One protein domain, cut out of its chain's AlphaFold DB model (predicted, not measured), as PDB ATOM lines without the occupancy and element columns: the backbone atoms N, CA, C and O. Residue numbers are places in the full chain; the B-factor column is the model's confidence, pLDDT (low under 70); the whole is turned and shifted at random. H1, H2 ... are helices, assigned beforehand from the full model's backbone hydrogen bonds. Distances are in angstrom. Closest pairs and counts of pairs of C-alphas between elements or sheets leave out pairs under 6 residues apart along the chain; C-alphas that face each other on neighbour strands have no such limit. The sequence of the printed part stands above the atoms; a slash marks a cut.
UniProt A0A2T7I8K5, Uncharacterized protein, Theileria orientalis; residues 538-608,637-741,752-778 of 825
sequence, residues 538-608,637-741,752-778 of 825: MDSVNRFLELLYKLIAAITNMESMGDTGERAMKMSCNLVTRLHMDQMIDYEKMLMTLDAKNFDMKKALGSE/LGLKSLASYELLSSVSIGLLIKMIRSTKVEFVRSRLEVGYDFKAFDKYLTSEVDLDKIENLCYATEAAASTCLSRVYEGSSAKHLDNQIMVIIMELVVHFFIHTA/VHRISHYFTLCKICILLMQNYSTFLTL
ATOM      1  N   MET A 538     140.839 146.336 144.806       72.69
ATOM      2  CA  MET A 538     141.442 145.087 144.332       72.69
ATOM      3  C   MET A 538     141.892 144.153 145.463       72.69
ATOM      4  O   MET A 538     142.068 142.957 145.219       72.69
ATOM      5  N   ASP A 539     142.047 144.645 146.698       69.69
ATOM      6  CA  ASP A 539     142.523 143.846 147.842       69.69
ATOM      7  C   ASP A 539     141.561 142.706 148.248       69.69
ATOM      8  O   ASP A 539     141.937 141.765 148.956       69.69
ATOM      9  N   SER A 540     140.320 142.782 147.760       66.31
ATOM     10  CA  SER A 540     139.213 141.875 148.051       66.31
ATOM     11  C   SER A 540     138.853 140.938 146.899       66.31
ATOM     12  O   SER A 540     138.099 139.985 147.101       66.31
ATOM     13  N   VAL A 541     139.407 141.169 145.703       73.69
ATOM     14  CA  VAL A 541     139.075 140.396 144.505       73.69
ATOM     15  C   VAL A 541     139.836 139.077 144.525       73.69
ATOM     16  O   VAL A 541     141.042 139.006 144.260       73.69
ATOM     17  N   ASN A 542     139.118 137.993 144.823       71.44
ATOM     18  CA  ASN A 542     139.690 136.652 144.817       71.44
ATOM     19  C   ASN A 542     140.281 136.317 143.438       71.44
ATOM     20  O   ASN A 542     139.765 136.727 142.398       71.44
ATOM     21  N   ARG A 543     141.367 135.532 143.427       78.81
ATOM     22  CA  ARG A 543     142.050 135.010 142.226       78.81
ATOM     23  C   ARG A 543     142.745 136.041 141.315       78.81
ATOM     24  O   ARG A 543     143.590 135.631 140.523       78.81
ATOM     25  N   PHE A 544     142.500 137.346 141.440       84.62
ATOM     26  CA  PHE A 544     143.215 138.363 140.652       84.62
ATOM     27  C   PHE A 544     144.741 138.249 140.799       84.62
ATOM     28  O   PHE A 544     145.453 138.040 139.817       84.62
ATOM     29  N   LEU A 545     145.233 138.284 142.041       83.94
ATOM     30  CA  LEU A 545     146.657 138.109 142.342       83.94
ATOM     31  C   LEU A 545     147.169 136.745 141.887       83.94
ATOM     32  O   LEU A 545     148.296 136.635 141.415       83.94
ATOM     33  N   GLU A 546     146.341 135.705 142.012       85.50
ATOM     34  CA  GLU A 546     146.699 134.368 141.550       85.50
ATOM     35  C   GLU A 546     147.019 134.383 140.050       85.50
ATOM     36  O   GLU A 546     148.080 133.909 139.643       85.50
ATOM     37  N   LEU A 547     146.136 134.961 139.232       88.19
ATOM     38  CA  LEU A 547     146.321 135.054 137.785       88.19
ATOM     39  C   LEU A 547     147.475 135.979 137.405       88.19
ATOM     40  O   LEU A 547     148.252 135.618 136.527       88.19
ATOM     41  N   LEU A 548     147.627 137.120 138.083       89.50
ATOM     42  CA  LEU A 548     148.714 138.069 137.833       89.50
ATOM     43  C   LEU A 548     150.083 137.410 138.036       89.50
ATOM     44  O   LEU A 548     150.950 137.461 137.165       89.50
ATOM     45  N   TYR A 549     150.263 136.711 139.155       87.62
ATOM     46  CA  TYR A 549     151.519 136.024 139.442       87.62
ATOM     47  C   TYR A 549     151.712 134.754 138.603       87.62
ATOM     48  O   TYR A 549     152.847 134.428 138.249       87.62
ATOM     49  N   LYS A 550     150.639 134.052 138.210       87.81
ATOM     50  CA  LYS A 550     150.729 132.966 137.218       87.81
ATOM     51  C   LYS A 550     151.143 133.478 135.843       87.81
ATOM     52  O   LYS A 550     151.969 132.833 135.204       87.81
ATOM     53  N   LEU A 551     150.635 134.632 135.412       89.75
ATOM     54  CA  LEU A 551     151.034 135.277 134.164       89.75
ATOM     55  C   LEU A 551     152.520 135.639 134.207       89.75
ATOM     56  O   LEU A 551     153.260 135.276 133.296       89.75
ATOM     57  N   ILE A 552     152.991 136.249 135.298       87.94
ATOM     58  CA  ILE A 552     154.418 136.547 135.491       87.94
ATOM     59  C   ILE A 552     155.263 135.266 135.459       87.94
ATOM     60  O   ILE A 552     156.296 135.221 134.787       87.94
ATOM     61  N   ALA A 553     154.830 134.197 136.131       83.69
ATOM     62  CA  ALA A 553     155.525 132.912 136.104       83.69
ATOM     63  C   ALA A 553     155.535 132.286 134.695       83.69
ATOM     64  O   ALA A 553     156.547 131.726 134.269       83.69
ATOM     65  N   ALA A 554     154.442 132.401 133.941       84.19
ATOM     66  CA  ALA A 554     154.350 131.919 132.568       84.19
ATOM     67  C   ALA A 554     155.282 132.706 131.634       84.19
ATOM     68  O   ALA A 554     156.085 132.105 130.920       84.19
ATOM     69  N   ILE A 555     155.269 134.040 131.726       81.81
ATOM     70  CA  ILE A 555     156.196 134.946 131.036       81.81
ATOM     71  C   ILE A 555     157.646 134.597 131.390       81.81
ATOM     72  O   ILE A 555     158.504 134.527 130.511       81.81
ATOM     73  N   THR A 556     157.935 134.297 132.659       78.19
ATOM     74  CA  THR A 556     159.268 133.880 133.128       78.19
ATOM     75  C   THR A 556     159.716 132.555 132.497       78.19
ATOM     76  O   THR A 556     160.898 132.357 132.232       78.19
ATOM     77  N   ASN A 557     158.801 131.680 132.098       76.25
ATOM     78  CA  ASN A 557     159.147 130.397 131.482       76.25
ATOM     79  C   ASN A 557     159.208 130.405 129.945       76.25
ATOM     80  O   ASN A 557     159.616 129.409 129.355       76.25
ATOM     81  N   MET A 558     158.849 131.507 129.277       78.12
ATOM     82  CA  MET A 558     158.931 131.608 127.810       78.12
ATOM     83  C   MET A 558     160.369 131.797 127.302       78.12
ATOM     84  O   MET A 558     161.107 132.620 127.839       78.12
ATOM     85  N   GLU A 559     160.771 131.097 126.241       69.62
ATOM     86  CA  GLU A 559     162.114 131.246 125.648       69.62
ATOM     87  C   GLU A 559     162.302 132.590 124.925       69.62
ATOM     88  O   GLU A 559     163.362 133.206 125.030       69.62
ATOM     89  N   SER A 560     161.262 133.083 124.250       71.25
ATOM     90  CA  SER A 560     161.218 134.411 123.633       71.25
ATOM     91  C   SER A 560     159.873 135.085 123.906       71.25
ATOM     92  O   SER A 560     158.826 134.437 123.895       71.25
ATOM     93  N   MET A 561     159.902 136.391 124.182       72.44
ATOM     94  CA  MET A 561     158.701 137.222 124.288       72.44
ATOM     95  C   MET A 561     158.521 137.959 122.957       72.44
ATOM     96  O   MET A 561     159.467 138.582 122.485       72.44
ATOM     97  N   GLY A 562     157.344 137.855 122.335       77.62
ATOM     98  CA  GLY A 562     156.933 138.801 121.288       77.62
ATOM     99  C   GLY A 562     156.403 140.101 121.902       77.62
ATOM    100  O   GLY A 562     156.225 140.165 123.120       77.62
ATOM    101  N   ASP A 563     156.079 141.095 121.073       79.81
ATOM    102  CA  ASP A 563     155.663 142.445 121.500       79.81
ATOM    103  C   ASP A 563     154.529 142.438 122.543       79.81
ATOM    104  O   ASP A 563     154.593 143.127 123.563       79.81
ATOM    105  N   THR A 564     153.505 141.599 122.343       79.88
ATOM    106  CA  THR A 564     152.391 141.444 123.296       79.88
ATOM    107  C   THR A 564     152.860 140.917 124.653       79.88
ATOM    108  O   THR A 564     152.379 141.366 125.692       79.88
ATOM    109  N   GLY A 565     153.811 139.978 124.659       83.19
ATOM    110  CA  GLY A 565     154.366 139.398 125.883       83.19
ATOM    111  C   GLY A 565     155.247 140.383 126.649       83.19
ATOM    112  O   GLY A 565     155.169 140.449 127.874       83.19
ATOM    113  N   GLU A 566     156.036 141.189 125.937       84.94
ATOM    114  CA  GLU A 566     156.843 142.254 126.538       84.94
ATOM    115  C   GLU A 566     155.959 143.339 127.165       84.94
ATOM    116  O   GLU A 566     156.144 143.699 128.328       84.94
ATOM    117  N   ARG A 567     154.921 143.789 126.447       86.88
ATOM    118  CA  ARG A 567     153.949 144.754 126.979       86.88
ATOM    119  C   ARG A 567     153.224 144.213 128.212       86.88
ATOM    120  O   ARG A 567     153.102 144.925 129.207       86.88
ATOM    121  N   ALA A 568     152.794 142.950 128.170       89.12
ATOM    122  CA  ALA A 568     152.156 142.288 129.302       89.12
ATOM    123  C   ALA A 568     153.084 142.207 130.522       89.12
ATOM    124  O   ALA A 568     152.628 142.419 131.645       89.12
ATOM    125  N   MET A 569     154.381 141.945 130.321       90.62
ATOM    126  CA  MET A 569     155.370 141.933 131.401       90.62
ATOM    127  C   MET A 569     155.499 143.310 132.055       90.62
ATOM    128  O   MET A 569     155.343 143.405 133.271       90.62
ATOM    129  N   LYS A 570     155.713 144.370 131.263       91.00
ATOM    130  CA  LYS A 570     155.831 145.747 131.772       91.00
ATOM    131  C   LYS A 570     154.593 146.157 132.575       91.00
ATOM    132  O   LYS A 570     154.715 146.598 133.717       91.00
ATOM    133  N   MET A 571     153.398 145.927 132.022       90.62
ATOM    134  CA  MET A 571     152.128 146.219 132.699       90.62
ATOM    135  C   MET A 571     151.956 145.404 133.987       90.62
ATOM    136  O   MET A 571     151.557 145.959 135.008       90.62
ATOM    137  N   SER A 572     152.310 144.115 133.973       92.19
ATOM    138  CA  SER A 572     152.230 143.255 135.161       92.19
ATOM    139  C   SER A 572     153.191 143.714 136.260       92.19
ATOM    140  O   SER A 572     152.797 143.785 137.419       92.19
ATOM    141  N   CYS A 573     154.434 144.064 135.914       92.62
ATOM    142  CA  CYS A 573     155.424 144.584 136.860       92.62
ATOM    143  C   CYS A 573     154.996 145.923 137.462       92.62
ATOM    144  O   CYS A 573     155.095 146.104 138.677       92.62
ATOM    145  N   ASN A 574     154.487 146.844 136.639       89.62
ATOM    146  CA  ASN A 574     153.970 148.123 137.117       89.62
ATOM    147  C   ASN A 574     152.799 147.906 138.092       89.62
ATOM    148  O   ASN A 574     152.802 148.421 139.207       89.62
ATOM    149  N   LEU A 575     151.842 147.054 137.722       89.56
ATOM    150  CA  LEU A 575     150.693 146.712 138.559       89.56
ATOM    151  C   LEU A 575     151.107 146.051 139.883       89.56
ATOM    152  O   LEU A 575     150.614 146.446 140.937       89.56
ATOM    153  N   VAL A 576     152.057 145.110 139.863       90.00
ATOM    154  CA  VAL A 576     152.639 144.525 141.086       90.00
ATOM    155  C   VAL A 576     153.284 145.604 141.950       90.00
ATOM    156  O   VAL A 576     153.036 145.642 143.157       90.00
ATOM    157  N   THR A 577     154.075 146.491 141.350       89.25
ATOM    158  CA  THR A 577     154.750 147.580 142.066       89.25
ATOM    159  C   THR A 577     153.732 148.483 142.747       89.25
ATOM    160  O   THR A 577     153.799 148.675 143.961       89.25
ATOM    161  N   ARG A 578     152.725 148.943 142.002       84.69
ATOM    162  CA  ARG A 578     151.615 149.754 142.507       84.69
ATOM    163  C   ARG A 578     150.881 149.069 143.667       84.69
ATOM    164  O   ARG A 578     150.767 149.665 144.732       84.69
ATOM    165  N   LEU A 579     150.494 147.796 143.519       84.06
ATOM    166  CA  LEU A 579     149.797 147.024 144.563       84.06
ATOM    167  C   LEU A 579     150.607 146.864 145.860       84.06
ATOM    168  O   LEU A 579     150.052 146.793 146.948       84.06
ATOM    169  N   HIS A 580     151.932 146.767 145.770       82.06
ATOM    170  CA  HIS A 580     152.768 146.588 146.962       82.06
ATOM    171  C   HIS A 580     153.172 147.926 147.589       82.06
ATOM    172  O   HIS A 580     153.469 147.982 148.783       82.06
ATOM    173  N   MET A 581     153.165 149.013 146.818       80.62
ATOM    174  CA  MET A 581     153.552 150.347 147.279       80.62
ATOM    175  C   MET A 581     152.371 151.166 147.815       80.62
ATOM    176  O   MET A 581     152.581 151.983 148.709       80.62
ATOM    177  N   ASP A 582     151.144 150.920 147.348       77.31
ATOM    178  CA  ASP A 582     149.955 151.678 147.759       77.31
ATOM    179  C   ASP A 582     149.534 151.367 149.206       77.31
ATOM    180  O   ASP A 582     149.299 150.222 149.602       77.31
ATOM    181  N   GLN A 583     149.464 152.406 150.034       70.69
ATOM    182  CA  GLN A 583     149.163 152.306 151.459       70.69
ATOM    183  C   GLN A 583     147.701 151.976 151.766       70.69
ATOM    184  O   GLN A 583     147.430 151.503 152.869       70.69
ATOM    185  N   MET A 584     146.779 152.233 150.836       75.94
ATOM    186  CA  MET A 584     145.346 152.000 151.041       75.94
ATOM    187  C   MET A 584     144.960 150.523 150.918       75.94
ATOM    188  O   MET A 584     143.867 150.139 151.324       75.94
ATOM    189  N   ILE A 585     145.860 149.688 150.398       77.44
ATOM    190  CA  ILE A 585     145.659 148.247 150.245       77.44
ATOM    191  C   ILE A 585     145.870 147.536 151.582       77.44
ATOM    192  O   ILE A 585     146.948 147.618 152.186       77.44
ATOM    193  N   ASP A 586     144.878 146.747 152.006       77.50
ATOM    194  CA  ASP A 586     145.055 145.792 153.097       77.50
ATOM    195  C   ASP A 586     145.896 144.602 152.609       77.50
ATOM    196  O   ASP A 586     145.402 143.610 152.072       77.50
ATOM    197  N   TYR A 587     147.211 144.710 152.793       77.56
ATOM    198  CA  TYR A 587     148.162 143.701 152.336       77.56
ATOM    199  C   TYR A 587     147.986 142.339 153.034       77.56
ATOM    200  O   TYR A 587     148.265 141.300 152.433       77.56
ATOM    201  N   GLU A 588     147.492 142.294 154.277       75.81
ATOM    202  CA  GLU A 588     147.229 141.019 154.954       75.81
ATOM    203  C   GLU A 588     146.034 140.308 154.313       75.81
ATOM    204  O   GLU A 588     146.117 139.121 153.984       75.81
ATOM    205  N   LYS A 589     144.950 141.047 154.061       79.06
ATOM    206  CA  LYS A 589     143.785 140.557 153.319       79.06
ATOM    207  C   LYS A 589     144.172 140.117 151.906       79.06
ATOM    208  O   LYS A 589     143.819 139.010 151.504       79.06
ATOM    209  N   MET A 590     144.990 140.915 151.222       81.12
ATOM    210  CA  MET A 590     145.544 140.621 149.902       81.12
ATOM    211  C   MET A 590     146.322 139.288 149.883       81.12
ATOM    212  O   MET A 590     146.154 138.478 148.976       81.12
ATOM    213  N   LEU A 591     147.132 138.992 150.906       79.19
ATOM    214  CA  LEU A 591     147.846 137.709 151.007       79.19
ATOM    215  C   LEU A 591     146.924 136.521 151.314       79.19
ATOM    216  O   LEU A 591     147.245 135.378 150.970       79.19
ATOM    217  N   MET A 592     145.795 136.767 151.978       77.38
ATOM    218  CA  MET A 592     144.837 135.735 152.374       77.38
ATOM    219  C   MET A 592     143.945 135.262 151.217       77.38
ATOM    220  O   MET A 592     143.404 134.156 151.315       77.38
ATOM    221  N   THR A 593     143.830 136.031 150.126       76.25
ATOM    222  CA  THR A 593     143.116 135.620 148.898       76.25
ATOM    223  C   THR A 593     143.919 134.647 148.028       76.25
ATOM    224  O   THR A 593     143.362 134.017 147.128       76.25
ATOM    225  N   LEU A 594     145.217 134.474 148.303       77.19
ATOM    226  CA  LEU A 594     146.086 133.547 147.581       77.19
ATOM    227  C   LEU A 594     145.995 132.130 148.151       77.19
ATOM    228  O   LEU A 594     146.278 131.893 149.329       77.19
ATOM    229  N   ASP A 595     145.693 131.161 147.287       74.19
ATOM    230  CA  ASP A 595     145.894 129.744 147.589       74.19
ATOM    231  C   ASP A 595     147.201 129.255 146.954       74.19
ATOM    232  O   ASP A 595     147.275 128.958 145.760       74.19
ATOM    233  N   ALA A 596     148.247 129.133 147.775       68.81
ATOM    234  CA  ALA A 596     149.559 128.665 147.336       68.81
ATOM    235  C   ALA A 596     149.529 127.262 146.691       68.81
ATOM    236  O   ALA A 596     150.440 126.914 145.943       68.81
ATOM    237  N   LYS A 597     148.478 126.456 146.922       71.88
ATOM    238  CA  LYS A 597     148.307 125.141 146.277       71.88
ATOM    239  C   LYS A 597     148.014 125.235 144.780       71.88
ATOM    240  O   LYS A 597     148.247 124.262 144.066       71.88
ATOM    241  N   ASN A 598     147.519 126.377 144.305       69.25
ATOM    242  CA  ASN A 598     147.182 126.587 142.897       69.25
ATOM    243  C   ASN A 598     148.410 126.879 142.019       69.25
ATOM    244  O   ASN A 598     148.265 127.029 140.803       69.25
ATOM    245  N   PHE A 599     149.604 126.949 142.612       69.69
ATOM    246  CA  PHE A 599     150.858 127.245 141.934       69.69
ATOM    247  C   PHE A 599     151.736 125.996 141.825       69.69
ATOM    248  O   PHE A 599     152.059 125.348 142.821       69.69
ATOM    249  N   ASP A 600     152.187 125.679 140.609       63.53
ATOM    250  CA  ASP A 600     153.224 124.668 140.399       63.53
ATOM    251  C   ASP A 600     154.597 125.279 140.721       63.53
ATOM    252  O   ASP A 600     155.300 125.797 139.847       63.53
ATOM    253  N   MET A 601     154.975 125.246 142.004       53.00
ATOM    254  CA  MET A 601     156.227 125.838 142.496       53.00
ATOM    255  C   MET A 601     157.479 125.315 141.769       53.00
ATOM    256  O   MET A 601     158.472 126.031 141.690       53.00
ATOM    257  N   LYS A 602     157.445 124.107 141.179       53.03
ATOM    258  CA  LYS A 602     158.581 123.559 140.416       53.03
ATOM    259  C   LYS A 602     158.795 124.246 139.067       53.03
ATOM    260  O   LYS A 602     159.914 124.225 138.565       53.03
ATOM    261  N   LYS A 603     157.751 124.840 138.480       47.00
ATOM    262  CA  LYS A 603     157.841 125.629 137.240       47.00
ATOM    263  C   LYS A 603     158.137 127.105 137.496       47.00
ATOM    264  O   LYS A 603     158.733 127.747 136.645       47.00
ATOM    265  N   ALA A 604     157.727 127.659 138.635       43.47
ATOM    266  CA  ALA A 604     157.979 129.068 138.963       43.47
ATOM    267  C   ALA A 604     159.455 129.350 139.317       43.47
ATOM    268  O   ALA A 604     159.956 130.447 139.085       43.47
ATOM    269  N   LEU A 605     160.161 128.346 139.845       48.03
ATOM    270  CA  LEU A 605     161.545 128.437 140.308       48.03
ATOM    271  C   LEU A 605     162.509 127.879 139.251       48.03
ATOM    272  O   LEU A 605     162.945 126.730 139.314       48.03
ATOM    273  N   GLY A 606     162.847 128.695 138.254       40.59
ATOM    274  CA  GLY A 606     163.916 128.382 137.308       40.59
ATOM    275  C   GLY A 606     165.284 128.287 138.002       40.59
ATOM    276  O   GLY A 606     165.918 129.304 138.260       40.59
ATOM    277  N   SER A 607     165.753 127.053 138.215       36.56
ATOM    278  CA  SER A 607     167.067 126.621 138.736       36.56
ATOM    279  C   SER A 607     167.403 126.984 140.190       36.56
ATOM    280  O   SER A 607     167.385 128.147 140.580       36.56
ATOM    281  N   GLU A 608     167.790 125.951 140.944       40.41
ATOM    282  CA  GLU A 608     168.320 125.968 142.310       40.41
ATOM    283  C   GLU A 608     169.382 127.060 142.521       40.41
ATOM    284  O   GLU A 608     170.503 126.960 142.027       40.41
ATOM    285  N   LEU A 637     153.270 138.676 159.758       61.53
ATOM    286  CA  LEU A 637     152.707 137.555 159.007       61.53
ATOM    287  C   LEU A 637     152.512 136.322 159.908       61.53
ATOM    288  O   LEU A 637     153.465 135.801 160.493       61.53
ATOM    289  N   GLY A 638     151.279 135.822 159.994       61.28
ATOM    290  CA  GLY A 638     150.992 134.486 160.516       61.28
ATOM    291  C   GLY A 638     151.502 133.373 159.585       61.28
ATOM    292  O   GLY A 638     151.837 133.603 158.427       61.28
ATOM    293  N   LEU A 639     151.518 132.119 160.058       60.69
ATOM    294  CA  LEU A 639     152.066 130.968 159.307       60.69
ATOM    295  C   LEU A 639     151.456 130.772 157.904       60.69
ATOM    296  O   LEU A 639     152.143 130.305 157.001       60.69
ATOM    297  N   LYS A 640     150.170 131.101 157.716       60.81
ATOM    298  CA  LYS A 640     149.479 130.960 156.423       60.81
ATOM    299  C   LYS A 640     149.843 132.086 155.448       60.81
ATOM    300  O   LYS A 640     150.076 131.804 154.279       60.81
ATOM    301  N   SER A 641     149.924 133.330 155.922       69.25
ATOM    302  CA  SER A 641     150.304 134.481 155.095       69.25
ATOM    303  C   SER A 641     151.799 134.490 154.759       69.25
ATOM    304  O   SER A 641     152.176 135.000 153.708       69.25
ATOM    305  N   LEU A 642     152.634 133.830 155.572       72.38
ATOM    306  CA  LEU A 642     154.047 133.594 155.270       72.38
ATOM    307  C   LEU A 642     154.249 132.786 153.977       72.38
ATOM    308  O   LEU A 642     155.010 133.208 153.115       72.38
ATOM    309  N   ALA A 643     153.534 131.668 153.802       72.12
ATOM    310  CA  ALA A 643     153.671 130.826 152.607       72.12
ATOM    311  C   ALA A 643     153.221 131.548 151.320       72.12
ATOM    312  O   ALA A 643     153.843 131.395 150.267       72.12
ATOM    313  N   SER A 644     152.159 132.358 151.401       77.56
ATOM    314  CA  SER A 644     151.717 133.206 150.286       77.56
ATOM    315  C   SER A 644     152.761 134.272 149.951       77.56
ATOM    316  O   SER A 644     153.101 134.448 148.785       77.56
ATOM    317  N   TYR A 645     153.323 134.938 150.962       79.06
ATOM    318  CA  TYR A 645     154.392 135.923 150.785       79.06
ATOM    319  C   TYR A 645     155.649 135.325 150.129       79.06
ATOM    320  O   TYR A 645     156.195 135.902 149.187       79.06
ATOM    321  N   GLU A 646     156.095 134.154 150.595       76.69
ATOM    322  CA  GLU A 646     157.241 133.433 150.029       76.69
ATOM    323  C   GLU A 646     157.026 133.113 148.550       76.69
ATOM    324  O   GLU A 646     157.922 133.307 147.729       76.69
ATOM    325  N   LEU A 647     155.818 132.670 148.198       79.12
ATOM    326  CA  LEU A 647     155.445 132.393 146.820       79.12
ATOM    327  C   LEU A 647     155.527 133.659 145.951       79.12
ATOM    328  O   LEU A 647     156.213 133.628 144.929       79.12
ATOM    329  N   LEU A 648     154.885 134.762 146.354       82.88
ATOM    330  CA  LEU A 648     154.915 136.025 145.598       82.88
ATOM    331  C   LEU A 648     156.345 136.551 145.406       82.88
ATOM    332  O   LEU A 648     156.739 136.940 144.301       82.88
ATOM    333  N   SER A 649     157.139 136.496 146.477       81.31
ATOM    334  CA  SER A 649     158.552 136.874 146.460       81.31
ATOM    335  C   SER A 649     159.326 136.007 145.467       81.31
ATOM    336  O   SER A 649     160.044 136.524 144.616       81.31
ATOM    337  N   SER A 650     159.128 134.685 145.511       79.19
ATOM    338  CA  SER A 650     159.824 133.737 144.633       79.19
ATOM    339  C   SER A 650     159.537 133.969 143.146       79.19
ATOM    340  O   SER A 650     160.458 133.905 142.333       79.19
ATOM    341  N   VAL A 651     158.293 134.305 142.787       84.19
ATOM    342  CA  VAL A 651     157.901 134.588 141.398       84.19
ATOM    343  C   VAL A 651     158.534 135.892 140.906       84.19
ATOM    344  O   VAL A 651     159.098 135.922 139.812       84.19
ATOM    345  N   SER A 652     158.507 136.946 141.728       86.94
ATOM    346  CA  SER A 652     159.120 138.243 141.394       86.94
ATOM    347  C   SER A 652     160.639 138.128 141.231       86.94
ATOM    348  O   SER A 652     161.217 138.640 140.274       86.94
ATOM    349  N   ILE A 653     161.291 137.383 142.130       84.56
ATOM    350  CA  ILE A 653     162.726 137.077 142.056       84.56
ATOM    351  C   ILE A 653     163.039 136.243 140.809       84.56
ATOM    352  O   ILE A 653     164.023 136.517 140.127       84.56
ATOM    353  N   GLY A 654     162.217 135.240 140.492       82.12
ATOM    354  CA  GLY A 654     162.379 134.407 139.301       82.12
ATOM    355  C   GLY A 654     162.357 135.230 138.012       82.12
ATOM    356  O   GLY A 654     163.240 135.065 137.163       82.12
ATOM    357  N   LEU A 655     161.411 136.171 137.898       87.00
ATOM    358  CA  LEU A 655     161.359 137.114 136.780       87.00
ATOM    359  C   LEU A 655     162.621 137.988 136.729       87.00
ATOM    360  O   LEU A 655     163.242 138.098 135.671       87.00
ATOM    361  N   LEU A 656     163.033 138.567 137.862       88.62
ATOM    362  CA  LEU A 656     164.239 139.393 137.941       88.62
ATOM    363  C   LEU A 656     165.487 138.620 137.494       88.62
ATOM    364  O   LEU A 656     166.237 139.092 136.642       88.62
ATOM    365  N   ILE A 657     165.688 137.404 138.009       84.44
ATOM    366  CA  ILE A 657     166.805 136.525 137.637       84.44
ATOM    367  C   ILE A 657     166.790 136.242 136.136       84.44
ATOM    368  O   ILE A 657     167.837 136.294 135.485       84.44
ATOM    369  N   LYS A 658     165.617 135.965 135.558       84.75
ATOM    370  CA  LYS A 658     165.495 135.787 134.111       84.75
ATOM    371  C   LYS A 658     165.917 137.043 133.358       84.75
ATOM    372  O   LYS A 658     166.701 136.928 132.417       84.75
ATOM    373  N   MET A 659     165.430 138.217 133.756       86.88
ATOM    374  CA  MET A 659     165.781 139.477 133.097       86.88
ATOM    375  C   MET A 659     167.293 139.730 133.166       86.88
ATOM    376  O   MET A 659     167.915 140.001 132.138       86.88
ATOM    377  N   ILE A 660     167.907 139.494 134.330       82.50
ATOM    378  CA  ILE A 660     169.363 139.545 134.538       82.50
ATOM    379  C   ILE A 660     170.109 138.569 133.615       82.50
ATOM    380  O   ILE A 660     171.144 138.923 133.058       82.50
ATOM    381  N   ARG A 661     169.614 137.342 133.418       78.88
ATOM    382  CA  ARG A 661     170.244 136.362 132.511       78.88
ATOM    383  C   ARG A 661     170.085 136.748 131.038       78.88
ATOM    384  O   ARG A 661     171.009 136.558 130.249       78.88
ATOM    385  N   SER A 662     168.923 137.293 130.681       79.06
ATOM    386  CA  SER A 662     168.549 137.633 129.303       79.06
ATOM    387  C   SER A 662     169.184 138.923 128.782       79.06
ATOM    388  O   SER A 662     169.330 139.090 127.570       79.06
ATOM    389  N   THR A 663     169.607 139.827 129.670       75.62
ATOM    390  CA  THR A 663     170.255 141.072 129.256       75.62
ATOM    391  C   THR A 663     171.566 140.797 128.521       75.62
ATOM    392  O   THR A 663     172.330 139.895 128.873       75.62
ATOM    393  N   LYS A 664     171.862 141.591 127.486       67.50
ATOM    394  CA  LYS A 664     173.148 141.549 126.763       67.50
ATOM    395  C   LYS A 664     174.286 142.202 127.550       67.50
ATOM    396  O   LYS A 664     175.442 142.126 127.142       67.50
ATOM    397  N   VAL A 665     173.955 142.836 128.668       67.75
ATOM    398  CA  VAL A 665     174.885 143.568 129.510       67.75
ATOM    399  C   VAL A 665     175.662 142.586 130.398       67.75
ATOM    400  O   VAL A 665     175.176 142.125 131.428       67.75
ATOM    401  N   GLU A 666     176.882 142.248 129.973       64.56
ATOM    402  CA  GLU A 666     177.715 141.176 130.545       64.56
ATOM    403  C   GLU A 666     177.927 141.297 132.065       64.56
ATOM    404  O   GLU A 666     177.837 140.303 132.782       64.56
ATOM    405  N   PHE A 667     178.124 142.512 132.583       61.88
ATOM    406  CA  PHE A 667     178.342 142.716 134.017       61.88
ATOM    407  C   PHE A 667     177.061 142.533 134.864       61.88
ATOM    408  O   PHE A 667     177.158 142.222 136.051       61.88
ATOM    409  N   VAL A 668     175.861 142.740 134.294       65.81
ATOM    410  CA  VAL A 668     174.586 142.455 134.985       65.81
ATOM    411  C   VAL A 668     174.447 140.944 135.112       65.81
ATOM    412  O   VAL A 668     174.175 140.437 136.197       65.81
ATOM    413  N   ARG A 669     174.745 140.213 134.033       66.00
ATOM    414  CA  ARG A 669     174.708 138.747 134.002       66.00
ATOM    415  C   ARG A 669     175.670 138.116 135.017       66.00
ATOM    416  O   ARG A 669     175.285 137.180 135.714       66.00
ATOM    417  N   SER A 670     176.874 138.676 135.178       65.56
ATOM    418  CA  SER A 670     177.880 138.159 136.119       65.56
ATOM    419  C   SER A 670     177.486 138.261 137.601       65.56
ATOM    420  O   SER A 670     178.108 137.600 138.429       65.56
ATOM    421  N   ARG A 671     176.451 139.042 137.959       63.78
ATOM    422  CA  ARG A 671     175.966 139.199 139.350       63.78
ATOM    423  C   ARG A 671     175.412 137.918 139.963       63.78
ATOM    424  O   ARG A 671     175.429 137.768 141.181       63.78
ATOM    425  N   LEU A 672     174.903 137.016 139.124       63.22
ATOM    426  CA  LEU A 672     174.378 135.721 139.560       63.22
ATOM    427  C   LEU A 672     175.468 134.645 139.648       63.22
ATOM    428  O   LEU A 672     175.267 133.642 140.324       63.22
ATOM    429  N   GLU A 673     176.595 134.832 138.956       57.34
ATOM    430  CA  GLU A 673     177.619 133.797 138.744       57.34
ATOM    431  C   GLU A 673     178.879 134.011 139.596       57.34
ATOM    432  O   GLU A 673     179.543 133.049 139.978       57.34
ATOM    433  N   VAL A 674     179.211 135.264 139.912       53.00
ATOM    434  CA  VAL A 674     180.392 135.641 140.695       53.00
ATOM    435  C   VAL A 674     179.915 136.205 142.030       53.00
ATOM    436  O   VAL A 674     179.070 137.098 142.061       53.00
ATOM    437  N   GLY A 675     180.436 135.687 143.149       52.91
ATOM    438  CA  GLY A 675     180.179 136.267 144.472       52.91
ATOM    439  C   GLY A 675     180.496 137.770 144.506       52.91
ATOM    440  O   GLY A 675     181.288 138.253 143.701       52.91
ATOM    441  N   TYR A 676     179.864 138.502 145.427       54.62
ATOM    442  CA  TYR A 676     179.880 139.971 145.520       54.62
ATOM    443  C   TYR A 676     181.217 140.639 145.119       54.62
ATOM    444  O   TYR A 676     182.195 140.581 145.867       54.62
ATOM    445  N   ASP A 677     181.243 141.315 143.960       62.91
ATOM    446  CA  ASP A 677     182.375 142.130 143.496       62.91
ATOM    447  C   ASP A 677     182.034 143.628 143.539       62.91
ATOM    448  O   ASP A 677     181.442 144.209 142.623       62.91
ATOM    449  N   PHE A 678     182.479 144.280 144.613       65.25
ATOM    450  CA  PHE A 678     182.323 145.719 144.818       65.25
ATOM    451  C   PHE A 678     182.958 146.564 143.699       65.25
ATOM    452  O   PHE A 678     182.465 147.643 143.376       65.25
ATOM    453  N   LYS A 679     184.028 146.079 143.049       66.81
ATOM    454  CA  LYS A 679     184.681 146.804 141.945       66.81
ATOM    455  C   LYS A 679     183.845 146.761 140.670       66.81
ATOM    456  O   LYS A 679     183.829 147.738 139.920       66.81
ATOM    457  N   ALA A 680     183.138 145.658 140.431       66.06
ATOM    458  CA  ALA A 680     182.176 145.564 139.340       66.06
ATOM    459  C   ALA A 680     180.980 146.503 139.568       66.06
ATOM    460  O   ALA A 680     180.486 147.095 138.611       66.06
ATOM    461  N   PHE A 681     180.547 146.694 140.825       71.56
ATOM    462  CA  PHE A 681     179.500 147.667 141.175       71.56
ATOM    463  C   PHE A 681     179.946 149.107 140.953       71.56
ATOM    464  O   PHE A 681     179.260 149.856 140.268       71.56
ATOM    465  N   ASP A 682     181.147 149.457 141.407       74.06
ATOM    466  CA  ASP A 682     181.743 150.769 141.151       74.06
ATOM    467  C   ASP A 682     181.814 151.105 139.660       74.06
ATOM    468  O   ASP A 682     181.452 152.208 139.253       74.06
ATOM    469  N   LYS A 683     182.278 150.156 138.839       72.19
ATOM    470  CA  LYS A 683     182.362 150.336 137.386       72.19
ATOM    471  C   LYS A 683     180.975 150.544 136.773       72.19
ATOM    472  O   LYS A 683     180.832 151.384 135.887       72.19
ATOM    473  N   TYR A 684     179.979 149.810 137.266       74.25
ATOM    474  CA  TYR A 684     178.596 149.873 136.802       74.25
ATOM    475  C   TYR A 684     177.910 151.203 137.128       74.25
ATOM    476  O   TYR A 684     177.283 151.793 136.255       74.25
ATOM    477  N   LEU A 685     178.089 151.726 138.341       74.88
ATOM    478  CA  LEU A 685     177.562 153.040 138.725       74.88
ATOM    479  C   LEU A 685     178.056 154.173 137.809       74.88
ATOM    480  O   LEU A 685     177.379 155.182 137.640       74.88
ATOM    481  N   THR A 686     179.249 154.017 137.232       75.06
ATOM    482  CA  THR A 686     179.882 155.028 136.371       75.06
ATOM    483  C   THR A 686     179.736 154.773 134.871       75.06
ATOM    484  O   THR A 686     180.171 155.608 134.080       75.06
ATOM    485  N   SER A 687     179.188 153.628 134.453       71.38
ATOM    486  CA  SER A 687     179.051 153.298 133.028       71.38
ATOM    487  C   SER A 687     177.869 154.019 132.394       71.38
ATOM    488  O   SER A 687     176.826 154.143 133.022       71.38
ATOM    489  N   GLU A 688     177.995 154.441 131.136       69.00
ATOM    490  CA  GLU A 688     176.839 154.899 130.363       69.00
ATOM    491  C   GLU A 688     175.918 153.714 130.066       69.00
ATOM    492  O   GLU A 688     176.354 152.679 129.552       69.00
ATOM    493  N   VAL A 689     174.646 153.866 130.424       71.62
ATOM    494  CA  VAL A 689     173.621 152.840 130.267       71.62
ATOM    495  C   VAL A 689     172.491 153.419 129.440       71.62
ATOM    496  O   VAL A 689     171.938 154.464 129.768       71.62
ATOM    497  N   ASP A 690     172.175 152.712 128.364       76.38
ATOM    498  CA  ASP A 690     171.019 152.974 127.524       76.38
ATOM    499  C   ASP A 690     169.795 152.320 128.179       76.38
ATOM    500  O   ASP A 690     169.697 151.088 128.206       76.38
ATOM    501  N   LEU A 691     168.931 153.140 128.789       75.00
ATOM    502  CA  LEU A 691     167.780 152.672 129.567       75.00
ATOM    503  C   LEU A 691     166.824 151.838 128.712       75.00
ATOM    504  O   LEU A 691     166.373 150.803 129.193       75.00
ATOM    505  N   ASP A 692     166.634 152.178 127.436       75.44
ATOM    506  CA  ASP A 692     165.770 151.434 126.509       75.44
ATOM    507  C   ASP A 692     166.213 149.969 126.363       75.44
ATOM    508  O   ASP A 692     165.407 149.055 126.198       75.44
ATOM    509  N   LYS A 693     167.521 149.700 126.481       78.19
ATOM    510  CA  LYS A 693     168.074 148.338 126.380       78.19
ATOM    511  C   LYS A 693     167.891 147.502 127.643       78.19
ATOM    512  O   LYS A 693     168.098 146.287 127.590       78.19
ATOM    513  N   ILE A 694     167.575 148.126 128.775       82.88
ATOM    514  CA  ILE A 694     167.427 147.453 130.071       82.88
ATOM    515  C   ILE A 694     166.135 147.831 130.807       82.88
ATOM    516  O   ILE A 694     165.985 147.503 131.981       82.88
ATOM    517  N   GLU A 695     165.186 148.465 130.128       87.38
ATOM    518  CA  GLU A 695     163.919 148.949 130.685       87.38
ATOM    519  C   GLU A 695     163.142 147.821 131.382       87.38
ATOM    520  O   GLU A 695     162.719 147.941 132.529       87.38
ATOM    521  N   ASN A 696     163.068 146.650 130.746       89.06
ATOM    522  CA  ASN A 696     162.449 145.452 131.318       89.06
ATOM    523  C   ASN A 696     163.106 144.991 132.630       89.06
ATOM    524  O   ASN A 696     162.434 144.467 133.520       89.06
ATOM    525  N   LEU A 697     164.421 145.187 132.766       90.31
ATOM    526  CA  LEU A 697     165.125 144.898 134.011       90.31
ATOM    527  C   LEU A 697     164.773 145.929 135.092       90.31
ATOM    528  O   LEU A 697     164.710 145.554 136.261       90.31
ATOM    529  N   CYS A 698     164.513 147.185 134.716       91.56
ATOM    530  CA  CYS A 698     164.047 148.227 135.632       91.56
ATOM    531  C   CYS A 698     162.673 147.859 136.212       91.56
ATOM    532  O   CYS A 698     162.563 147.689 137.425       91.56
ATOM    533  N   TYR A 699     161.690 147.559 135.356       93.12
ATOM    534  CA  TYR A 699     160.363 147.082 135.778       93.12
ATOM    535  C   TYR A 699     160.431 145.840 136.677       93.12
ATOM    536  O   TYR A 699     159.762 145.769 137.708       93.12
ATOM    537  N   ALA A 700     161.252 144.846 136.315       92.56
ATOM    538  CA  ALA A 700     161.420 143.646 137.136       92.56
ATOM    539  C   ALA A 700     162.095 143.945 138.487       92.56
ATOM    540  O   ALA A 700     161.790 143.293 139.485       92.56
ATOM    541  N   THR A 701     163.000 144.927 138.535       93.56
ATOM    542  CA  THR A 701     163.666 145.363 139.771       93.56
ATOM    543  C   THR A 701     162.692 146.072 140.698       93.56
ATOM    544  O   THR A 701     162.657 145.755 141.884       93.56
ATOM    545  N   GLU A 702     161.883 146.991 140.170       94.56
ATOM    546  CA  GLU A 702     160.847 147.702 140.924       94.56
ATOM    547  C   GLU A 702     159.845 146.720 141.537       94.56
ATOM    548  O   GLU A 702     159.652 146.730 142.753       94.56
ATOM    549  N   ALA A 703     159.320 145.789 140.731       92.62
ATOM    550  CA  ALA A 703     158.372 144.770 141.183       92.62
ATOM    551  C   ALA A 703     158.978 143.806 142.219       92.62
ATOM    552  O   ALA A 703     158.313 143.398 143.177       92.62
ATOM    553  N   ALA A 704     160.255 143.436 142.063       90.31
ATOM    554  CA  ALA A 704     160.956 142.611 143.041       90.31
ATOM    555  C   ALA A 704     161.205 143.371 144.353       90.31
ATOM    556  O   ALA A 704     160.980 142.816 145.428       90.31
ATOM    557  N   ALA A 705     161.629 144.635 144.289       89.69
ATOM    558  CA  ALA A 705     161.890 145.465 145.463       89.69
ATOM    559  C   ALA A 705     160.606 145.807 146.237       89.69
ATOM    560  O   ALA A 705     160.590 145.754 147.473       89.69
ATOM    561  N   SER A 706     159.512 146.108 145.534       88.69
ATOM    562  CA  SER A 706     158.209 146.368 146.146       88.69
ATOM    563  C   SER A 706     157.681 145.128 146.870       88.69
ATOM    564  O   SER A 706     157.288 145.213 148.032       88.69
ATOM    565  N   THR A 707     157.754 143.961 146.221       85.50
ATOM    566  CA  THR A 707     157.242 142.693 146.762       85.50
ATOM    567  C   THR A 707     158.089 142.170 147.917       85.50
ATOM    568  O   THR A 707     157.545 141.736 148.928       85.50
ATOM    569  N   CYS A 708     159.419 142.215 147.787       79.12
ATOM    570  CA  CYS A 708     160.327 141.509 148.695       79.12
ATOM    571  C   CYS A 708     160.863 142.364 149.851       79.12
ATOM    572  O   CYS A 708     161.320 141.804 150.849       79.12
ATOM    573  N   LEU A 709     160.913 143.693 149.699       78.19
ATOM    574  CA  LEU A 709     161.661 144.566 150.616       78.19
ATOM    575  C   LEU A 709     160.826 145.714 151.192       78.19
ATOM    576  O   LEU A 709     161.038 146.112 152.330       78.19
ATOM    577  N   SER A 710     159.853 146.243 150.452       75.94
ATOM    578  CA  SER A 710     159.183 147.496 150.846       75.94
ATOM    579  C   SER A 710     158.174 147.350 152.000       75.94
ATOM    580  O   SER A 710     157.831 148.342 152.639       75.94
ATOM    581  N   ARG A 711     157.706 146.126 152.299       69.94
ATOM    582  CA  ARG A 711     156.670 145.845 153.321       69.94
ATOM    583  C   ARG A 711     157.140 144.989 154.505       69.94
ATOM    584  O   ARG A 711     156.351 144.738 155.414       69.94
ATOM    585  N   VAL A 712     158.399 144.542 154.526       64.00
ATOM    586  CA  VAL A 712     158.927 143.633 155.560       64.00
ATOM    587  C   VAL A 712     160.133 144.253 156.268       64.00
ATOM    588  O   VAL A 712     161.142 144.552 155.646       64.00
ATOM    589  N   TYR A 713     160.049 144.417 157.592       61.97
ATOM    590  CA  TYR A 713     161.103 145.045 158.398       61.97
ATOM    591  C   TYR A 713     162.391 144.203 158.503       61.97
ATOM    592  O   TYR A 713     162.351 142.966 158.491       61.97
ATOM    593  N   GLU A 714     163.542 144.867 158.703       56.09
ATOM    594  CA  GLU A 714     164.857 144.222 158.793       56.09
ATOM    595  C   GLU A 714     164.945 143.153 159.912       56.09
ATOM    596  O   GLU A 714     165.636 142.145 159.754       56.09
ATOM    597  N   GLY A 715     164.187 143.314 160.997       52.62
ATOM    598  CA  GLY A 715     164.122 142.386 162.136       52.62
ATOM    599  C   GLY A 715     163.016 141.320 162.094       52.62
ATOM    600  O   GLY A 715     162.838 140.606 163.079       52.62
ATOM    601  N   SER A 716     162.237 141.202 161.011       57.84
ATOM    602  CA  SER A 716     161.137 140.224 160.936       57.84
ATOM    603  C   SER A 716     161.641 138.780 160.780       57.84
ATOM    604  O   SER A 716     162.490 138.495 159.934       57.84
ATOM    605  N   SER A 717     161.066 137.835 161.537       46.97
ATOM    606  CA  SER A 717     161.349 136.393 161.416       46.97
ATOM    607  C   SER A 717     160.866 135.772 160.098       46.97
ATOM    608  O   SER A 717     161.196 134.624 159.820       46.97
ATOM    609  N   ALA A 718     160.108 136.519 159.290       49.16
ATOM    610  CA  ALA A 718     159.585 136.113 157.983       49.16
ATOM    611  C   ALA A 718     160.600 136.239 156.823       49.16
ATOM    612  O   ALA A 718     160.251 136.029 155.662       49.16
ATOM    613  N   LYS A 719     161.856 136.619 157.097       56.47
ATOM    614  CA  LYS A 719     162.887 136.781 156.063       56.47
ATOM    615  C   LYS A 719     163.364 135.431 155.517       56.47
ATOM    616  O   LYS A 719     164.158 134.742 156.156       56.47
ATOM    617  N   HIS A 720     162.932 135.105 154.300       54.44
ATOM    618  CA  HIS A 720     163.346 133.899 153.566       54.44
ATOM    619  C   HIS A 720     164.164 134.177 152.293       54.44
ATOM    620  O   HIS A 720     164.561 133.233 151.613       54.44
ATOM    621  N   LEU A 721     164.456 135.445 151.976       58.72
ATOM    622  CA  LEU A 721     165.314 135.799 150.842       58.72
ATOM    623  C   LEU A 721     166.787 135.470 151.117       58.72
ATOM    624  O   LEU A 721     167.302 135.757 152.198       58.72
ATOM    625  N   ASP A 722     167.473 134.925 150.109       58.22
ATOM    626  CA  ASP A 722     168.932 134.816 150.111       58.22
ATOM    627  C   ASP A 722     169.547 136.221 150.226       58.22
ATOM    628  O   ASP A 722     169.175 137.141 149.486       58.22
ATOM    629  N   ASN A 723     170.501 136.389 151.143       62.53
ATOM    630  CA  ASN A 723     171.211 137.648 151.337       62.53
ATOM    631  C   ASN A 723     171.860 138.147 150.041       62.53
ATOM    632  O   ASN A 723     171.908 139.354 149.821       62.53
ATOM    633  N   GLN A 724     172.336 137.245 149.174       64.50
ATOM    634  CA  GLN A 724     172.927 137.631 147.894       64.50
ATOM    635  C   GLN A 724     171.884 138.249 146.954       64.50
ATOM    636  O   GLN A 724     172.139 139.292 146.358       64.50
ATOM    637  N   ILE A 725     170.694 137.652 146.853       71.81
ATOM    638  CA  ILE A 725     169.605 138.154 145.998       71.81
ATOM    639  C   ILE A 725     169.088 139.496 146.523       71.81
ATOM    640  O   ILE A 725     168.871 140.419 145.743       71.81
ATOM    641  N   MET A 726     168.949 139.632 147.844       75.75
ATOM    642  CA  MET A 726     168.561 140.895 148.473       75.75
ATOM    643  C   MET A 726     169.547 142.021 148.131       75.75
ATOM    644  O   MET A 726     169.122 143.115 147.764       75.75
ATOM    645  N   VAL A 727     170.854 141.748 148.200       76.06
ATOM    646  CA  VAL A 727     171.895 142.715 147.820       76.06
ATOM    647  C   VAL A 727     171.799 143.078 146.339       76.06
ATOM    648  O   VAL A 727     171.862 144.259 146.018       76.06
ATOM    649  N   ILE A 728     171.576 142.106 145.446       78.50
ATOM    650  CA  ILE A 728     171.400 142.368 144.007       78.50
ATOM    651  C   ILE A 728     170.204 143.296 143.757       78.50
ATOM    652  O   ILE A 728     170.333 144.253 142.997       78.50
ATOM    653  N   ILE A 729     169.059 143.057 144.409       85.19
ATOM    654  CA  ILE A 729     167.879 143.930 144.290       85.19
ATOM    655  C   ILE A 729     168.230 145.349 144.754       85.19
ATOM    656  O   ILE A 729     167.972 146.309 144.036       85.19
ATOM    657  N   MET A 730     168.864 145.490 145.922       85.81
ATOM    658  CA  MET A 730     169.273 146.791 146.466       85.81
ATOM    659  C   MET A 730     170.249 147.537 145.541       85.81
ATOM    660  O   MET A 730     170.080 148.732 145.306       85.81
ATOM    661  N   GLU A 731     171.247 146.847 144.988       83.44
ATOM    662  CA  GLU A 731     172.203 147.411 144.031       83.44
ATOM    663  C   GLU A 731     171.527 147.870 142.735       83.44
ATOM    664  O   GLU A 731     171.838 148.953 142.238       83.44
ATOM    665  N   LEU A 732     170.599 147.072 142.198       88.12
ATOM    666  CA  LEU A 732     169.850 147.421 140.991       88.12
ATOM    667  C   LEU A 732     168.923 148.616 141.233       88.12
ATOM    668  O   LEU A 732     168.895 149.516 140.401       88.12
ATOM    669  N   VAL A 733     168.234 148.688 142.380       92.94
ATOM    670  CA  VAL A 733     167.410 149.856 142.750       92.94
ATOM    671  C   VAL A 733     168.258 151.129 142.775       92.94
ATOM    672  O   VAL A 733     167.896 152.123 142.149       92.94
ATOM    673  N   VAL A 734     169.415 151.098 143.447       90.88
ATOM    674  CA  VAL A 734     170.335 152.248 143.507       90.88
ATOM    675  C   VAL A 734     170.841 152.624 142.117       90.88
ATOM    676  O   VAL A 734     170.911 153.806 141.781       90.88
ATOM    677  N   HIS A 735     171.180 151.628 141.301       87.88
ATOM    678  CA  HIS A 735     171.618 151.857 139.935       87.88
ATOM    679  C   HIS A 735     170.532 152.547 139.103       87.88
ATOM    680  O   HIS A 735     170.768 153.631 138.573       87.88
ATOM    681  N   PHE A 736     169.336 151.965 139.015       91.31
ATOM    682  CA  PHE A 736     168.254 152.544 138.224       91.31
ATOM    683  C   PHE A 736     167.867 153.931 138.725       91.31
ATOM    684  O   PHE A 736     167.635 154.817 137.906       91.31
ATOM    685  N   PHE A 737     167.896 154.170 140.039       93.62
ATOM    686  CA  PHE A 737     167.678 155.502 140.596       93.62
ATOM    687  C   PHE A 737     168.698 156.513 140.051       93.62
ATOM    688  O   PHE A 737     168.320 157.576 139.572       93.62
ATOM    689  N   ILE A 738     169.993 156.182 140.059       90.44
ATOM    690  CA  ILE A 738     171.056 157.076 139.567       90.44
ATOM    691  C   ILE A 738     170.914 157.374 138.068       90.44
ATOM    692  O   ILE A 738     171.219 158.488 137.638       90.44
ATOM    693  N   HIS A 739     170.486 156.390 137.276       87.31
ATOM    694  CA  HIS A 739     170.386 156.512 135.819       87.31
ATOM    695  C   HIS A 739     169.083 157.147 135.329       87.31
ATOM    696  O   HIS A 739     169.064 157.700 134.233       87.31
ATOM    697  N   THR A 740     168.021 157.104 136.133       90.25
ATOM    698  CA  THR A 740     166.742 157.771 135.840       90.25
ATOM    699  C   THR A 740     166.656 159.173 136.447       90.25
ATOM    700  O   THR A 740     165.845 159.978 135.997       90.25
ATOM    701  N   ALA A 741     167.506 159.491 137.432       91.12
ATOM    702  CA  ALA A 741     167.483 160.771 138.129       91.12
ATOM    703  C   ALA A 741     167.780 161.975 137.208       91.12
ATOM    704  O   ALA A 741     168.828 161.999 136.552       91.12
ATOM    705  N   VAL A 752     158.981 160.875 129.530       77.06
ATOM    706  CA  VAL A 752     157.895 160.495 130.449       77.06
ATOM    707  C   VAL A 752     158.127 159.112 131.064       77.06
ATOM    708  O   VAL A 752     157.867 158.913 132.252       77.06
ATOM    709  N   HIS A 753     158.657 158.154 130.301       80.19
ATOM    710  CA  HIS A 753     158.879 156.793 130.793       80.19
ATOM    711  C   HIS A 753     160.019 156.752 131.807       80.19
ATOM    712  O   HIS A 753     159.867 156.189 132.895       80.19
ATOM    713  N   ARG A 754     161.141 157.411 131.501       86.81
ATOM    714  CA  ARG A 754     162.261 157.533 132.440       86.81
ATOM    715  C   ARG A 754     161.841 158.214 133.740       86.81
ATOM    716  O   ARG A 754     162.234 157.766 134.818       86.81
ATOM    717  N   ILE A 755     161.063 159.289 133.648       86.94
ATOM    718  CA  ILE A 755     160.626 160.050 134.823       86.94
ATOM    719  C   ILE A 755     159.596 159.276 135.656       86.94
ATOM    720  O   ILE A 755     159.694 159.276 136.883       86.94
ATOM    721  N   SER A 756     158.708 158.504 135.025       86.19
ATOM    722  CA  SER A 756     157.814 157.573 135.730       86.19
ATOM    723  C   SER A 756     158.587 156.540 136.566       86.19
ATOM    724  O   SER A 756     158.240 156.279 137.725       86.19
ATOM    725  N   HIS A 757     159.669 155.971 136.016       90.50
ATOM    726  CA  HIS A 757     160.567 155.092 136.776       90.50
ATOM    727  C   HIS A 757     161.245 155.837 137.927       90.50
ATOM    728  O   HIS A 757     161.281 155.348 139.055       90.50
ATOM    729  N   TYR A 758     161.733 157.056 137.683       91.75
ATOM    730  CA  TYR A 758     162.361 157.870 138.721       91.75
ATOM    731  C   TYR A 758     161.430 158.125 139.919       91.75
ATOM    732  O   TYR A 758     161.853 157.941 141.064       91.75
ATOM    733  N   PHE A 759     160.161 158.478 139.691       88.75
ATOM    734  CA  PHE A 759     159.180 158.673 140.769       88.75
ATOM    735  C   PHE A 759     158.942 157.388 141.569       88.75
ATOM    736  O   PHE A 759     158.972 157.393 142.805       88.75
ATOM    737  N   THR A 760     158.788 156.263 140.873       89.62
ATOM    738  CA  THR A 760     158.609 154.943 141.494       89.62
ATOM    739  C   THR A 760     159.819 154.560 142.351       89.62
ATOM    740  O   THR A 760     159.680 154.171 143.515       89.62
ATOM    741  N   LEU A 761     161.028 154.752 141.823       93.44
ATOM    742  CA  LEU A 761     162.282 154.476 142.519       93.44
ATOM    743  C   LEU A 761     162.514 155.418 143.702       93.44
ATOM    744  O   LEU A 761     163.055 154.975 144.710       93.44
ATOM    745  N   CYS A 762     162.075 156.679 143.642       91.25
ATOM    746  CA  CYS A 762     162.107 157.584 144.795       91.25
ATOM    747  C   CYS A 762     161.316 157.004 145.976       91.25
ATOM    748  O   CYS A 762     161.842 156.929 147.091       91.25
ATOM    749  N   LYS A 763     160.084 156.541 145.721       88.25
ATOM    750  CA  LYS A 763     159.216 155.922 146.736       88.25
ATOM    751  C   LYS A 763     159.874 154.679 147.335       88.25
ATOM    752  O   LYS A 763     159.992 154.574 148.556       88.25
ATOM    753  N   ILE A 764     160.369 153.773 146.487       89.88
ATOM    754  CA  ILE A 764     161.064 152.553 146.924       89.88
ATOM    755  C   ILE A 764     162.307 152.909 147.755       89.88
ATOM    756  O   ILE A 764     162.474 152.395 148.860       89.88
ATOM    757  N   CYS A 765     163.160 153.820 147.280       90.44
ATOM    758  CA  CYS A 765     164.379 154.229 147.979       90.44
ATOM    759  C   CYS A 765     164.090 154.786 149.376       90.44
ATOM    760  O   CYS A 765     164.797 154.424 150.314       90.44
ATOM    761  N   ILE A 766     163.065 155.631 149.547       86.19
ATOM    762  CA  ILE A 766     162.688 156.141 150.877       86.19
ATOM    763  C   ILE A 766     162.276 154.997 151.804       86.19
ATOM    764  O   ILE A 766     162.810 154.904 152.911       86.19
ATOM    765  N   LEU A 767     161.397 154.096 151.353       81.06
ATOM    766  CA  LEU A 767     160.967 152.953 152.163       81.06
ATOM    767  C   LEU A 767     162.148 152.054 152.550       81.06
ATOM    768  O   LEU A 767     162.241 151.603 153.692       81.06
ATOM    769  N   LEU A 768     163.085 151.815 151.631       83.44
ATOM    770  CA  LEU A 768     164.274 151.017 151.916       83.44
ATOM    771  C   LEU A 768     165.238 151.732 152.869       83.44
ATOM    772  O   LEU A 768     165.760 151.097 153.780       83.44
ATOM    773  N   MET A 769     165.452 153.043 152.721       81.88
ATOM    774  CA  MET A 769     166.296 153.833 153.630       81.88
ATOM    775  C   MET A 769     165.732 153.908 155.053       81.88
ATOM    776  O   MET A 769     166.510 154.021 156.000       81.88
ATOM    777  N   GLN A 770     164.408 153.857 155.207       76.25
ATOM    778  CA  GLN A 770     163.736 153.827 156.508       76.25
ATOM    779  C   GLN A 770     163.839 152.460 157.197       76.25
ATOM    780  O   GLN A 770     163.884 152.409 158.422       76.25
ATOM    781  N   ASN A 771     163.875 151.368 156.426       71.62
ATOM    782  CA  ASN A 771     163.776 150.005 156.959       71.62
ATOM    783  C   ASN A 771     165.092 149.214 156.948       71.62
ATOM    784  O   ASN A 771     165.172 148.200 157.638       71.62
ATOM    785  N   TYR A 772     166.098 149.634 156.169       73.81
ATOM    786  CA  TYR A 772     167.354 148.906 155.976       73.81
ATOM    787  C   TYR A 772     168.568 149.832 156.077       73.81
ATOM    788  O   TYR A 772     168.915 150.572 155.149       73.81
ATOM    789  N   SER A 773     169.309 149.700 157.174       71.88
ATOM    790  CA  SER A 773     170.558 150.444 157.414       71.88
ATOM    791  C   SER A 773     171.635 150.179 156.344       71.88
ATOM    792  O   SER A 773     172.385 151.076 155.933       71.88
ATOM    793  N   THR A 774     171.673 148.946 155.833       72.44
ATOM    794  CA  THR A 774     172.589 148.516 154.766       72.44
ATOM    795  C   THR A 774     172.285 149.223 153.444       72.44
ATOM    796  O   THR A 774     173.210 149.686 152.773       72.44
ATOM    797  N   PHE A 775     171.003 149.379 153.096       83.44
ATOM    798  CA  PHE A 775     170.594 150.093 151.885       83.44
ATOM    799  C   PHE A 775     170.975 151.571 151.961       83.44
ATOM    800  O   PHE A 775     171.560 152.098 151.021       83.44
ATOM    801  N   LEU A 776     170.728 152.225 153.100       82.88
ATOM    802  CA  LEU A 776     171.116 153.621 153.308       82.88
ATOM    803  C   LEU A 776     172.626 153.834 153.110       82.88
ATOM    804  O   LEU A 776     173.055 154.793 152.466       82.88
ATOM    805  N   THR A 777     173.442 152.919 153.634       78.75
ATOM    806  CA  THR A 777     174.902 152.968 153.467       78.75
ATOM    807  C   THR A 777     175.302 152.805 151.998       78.75
ATOM    808  O   THR A 777     176.119 153.582 151.498       78.75
ATOM    809  N   LEU A 778     174.698 151.841 151.294       82.19
ATOM    810  CA  LEU A 778     174.921 151.594 149.867       82.19
ATOM    811  C   LEU A 778     174.504 152.793 149.002       82.19
ATOM    812  O   LEU A 778     175.256 153.214 148.121       82.19
TER     813      LEU A 778
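This is residues 538 to 608, 637 to 741 and 752 to 778 of the 825 residues of an uncharacterized protein of Theileria orientalis (UniProt A0A2T7I8K5). A compact all-helix globule is built round H8, which runs through the core with H2, H5, H9 and H10 set round it. H1 and the short H4 cover one side of H5, H3 sits by the first residues of H5, H6 folds back from its last residues, H7 packs on H9, and H11 turns back from H10 to H9. The printed part has 203 residues with eleven named helices, H1 to H11 in order, and no named strand. The radius of gyration of the C-alphas is 16.1 A, and the spans are 44 by 40 by 37 A.

H1 is residues 544 to 557, 20.0 A long, beginning at C-alpha 544 (143.215, 138.363, 140.652). H2 is residues 563 to 581, 27.0 A; H3 is residues 587 to 592 and H4 residues 601 to 604. H5, the longest helix, is residues 639 to 662, 34.9 A, with C-alpha 639 at (152.066, 130.968, 159.307). H6 is residues 666 to 672, H7 residues 678 to 685, and H8 residues 695 to 708, 19.8 A. H9 is residues 723 to 740, 25.8 A, H10 residues 752 to 771, 29.1 A, and H11 residues 773 to 778, ending at C-alpha 778 (174.921, 151.594, 149.867).

H5 is the hub, touching five helices. It touches H8 at a shallow tilt of 19 degrees, opposite ways; the closest C-alphas, of Ser 652 and Ala 704, are 5.0 A apart. H5 touches H1 with residues 648 to 658 alone, Leu 655 to Thr 556 at 5.3 A between C-alphas, H4 with 647 to 654 alone, Val 651 to Ala 604 at 6.0 A, and H3 with 640 to 645 alone, Ser 641 to Leu 591 at 5.8 A. H5 and H6 form a helical hairpin, closest at the C-alphas of Arg 661 and Arg 669, 5.3 A. H8 touches H2 at 32 degrees, a shallow tilt, the same way, with C-alphas 703 and 577 closest at 4.7 A. H9 touches H8 with residues 729 to 736 alone, at a steep tilt of 50 degrees, C-alphas 729 and 705 closest at 6.3 A. H9 touches H10 with residues 733 to 740 alone, C-alphas 740 and 758 closest at 5.2 A. H7 touches H9, C-alphas 685 and 735 closest at 6.2 A; H9 and H11 only just touch, with 3 pairs of C-alphas within 8 A, those of Met 730 and Phe 775 closest at 6.5 A. H5 and H7 are apart. Every O i to N i+4 pair is within hydrogen-bond range in H1, H2, H3, H7, H8, H9, H10 and H11; H5 has 18 of 20, H6 1 of 3 with 3 of 4 O i to N i+3 pairs, and H4 is too short for such a pair.

The farthest C-alphas, of Asn 542 and Lys 679, are 46.2 A apart. Residues 609 to 636 and 742 to 751 are not printed; the gaps between C-alphas are 25.6 A and 12.3 A. The link from H8 to H9, 14 residues, is long. Mean pLDDT of the printed part is 76.7; 52 residues are under 70, among them 598 to 608, 664 to 680 and 711 to 724.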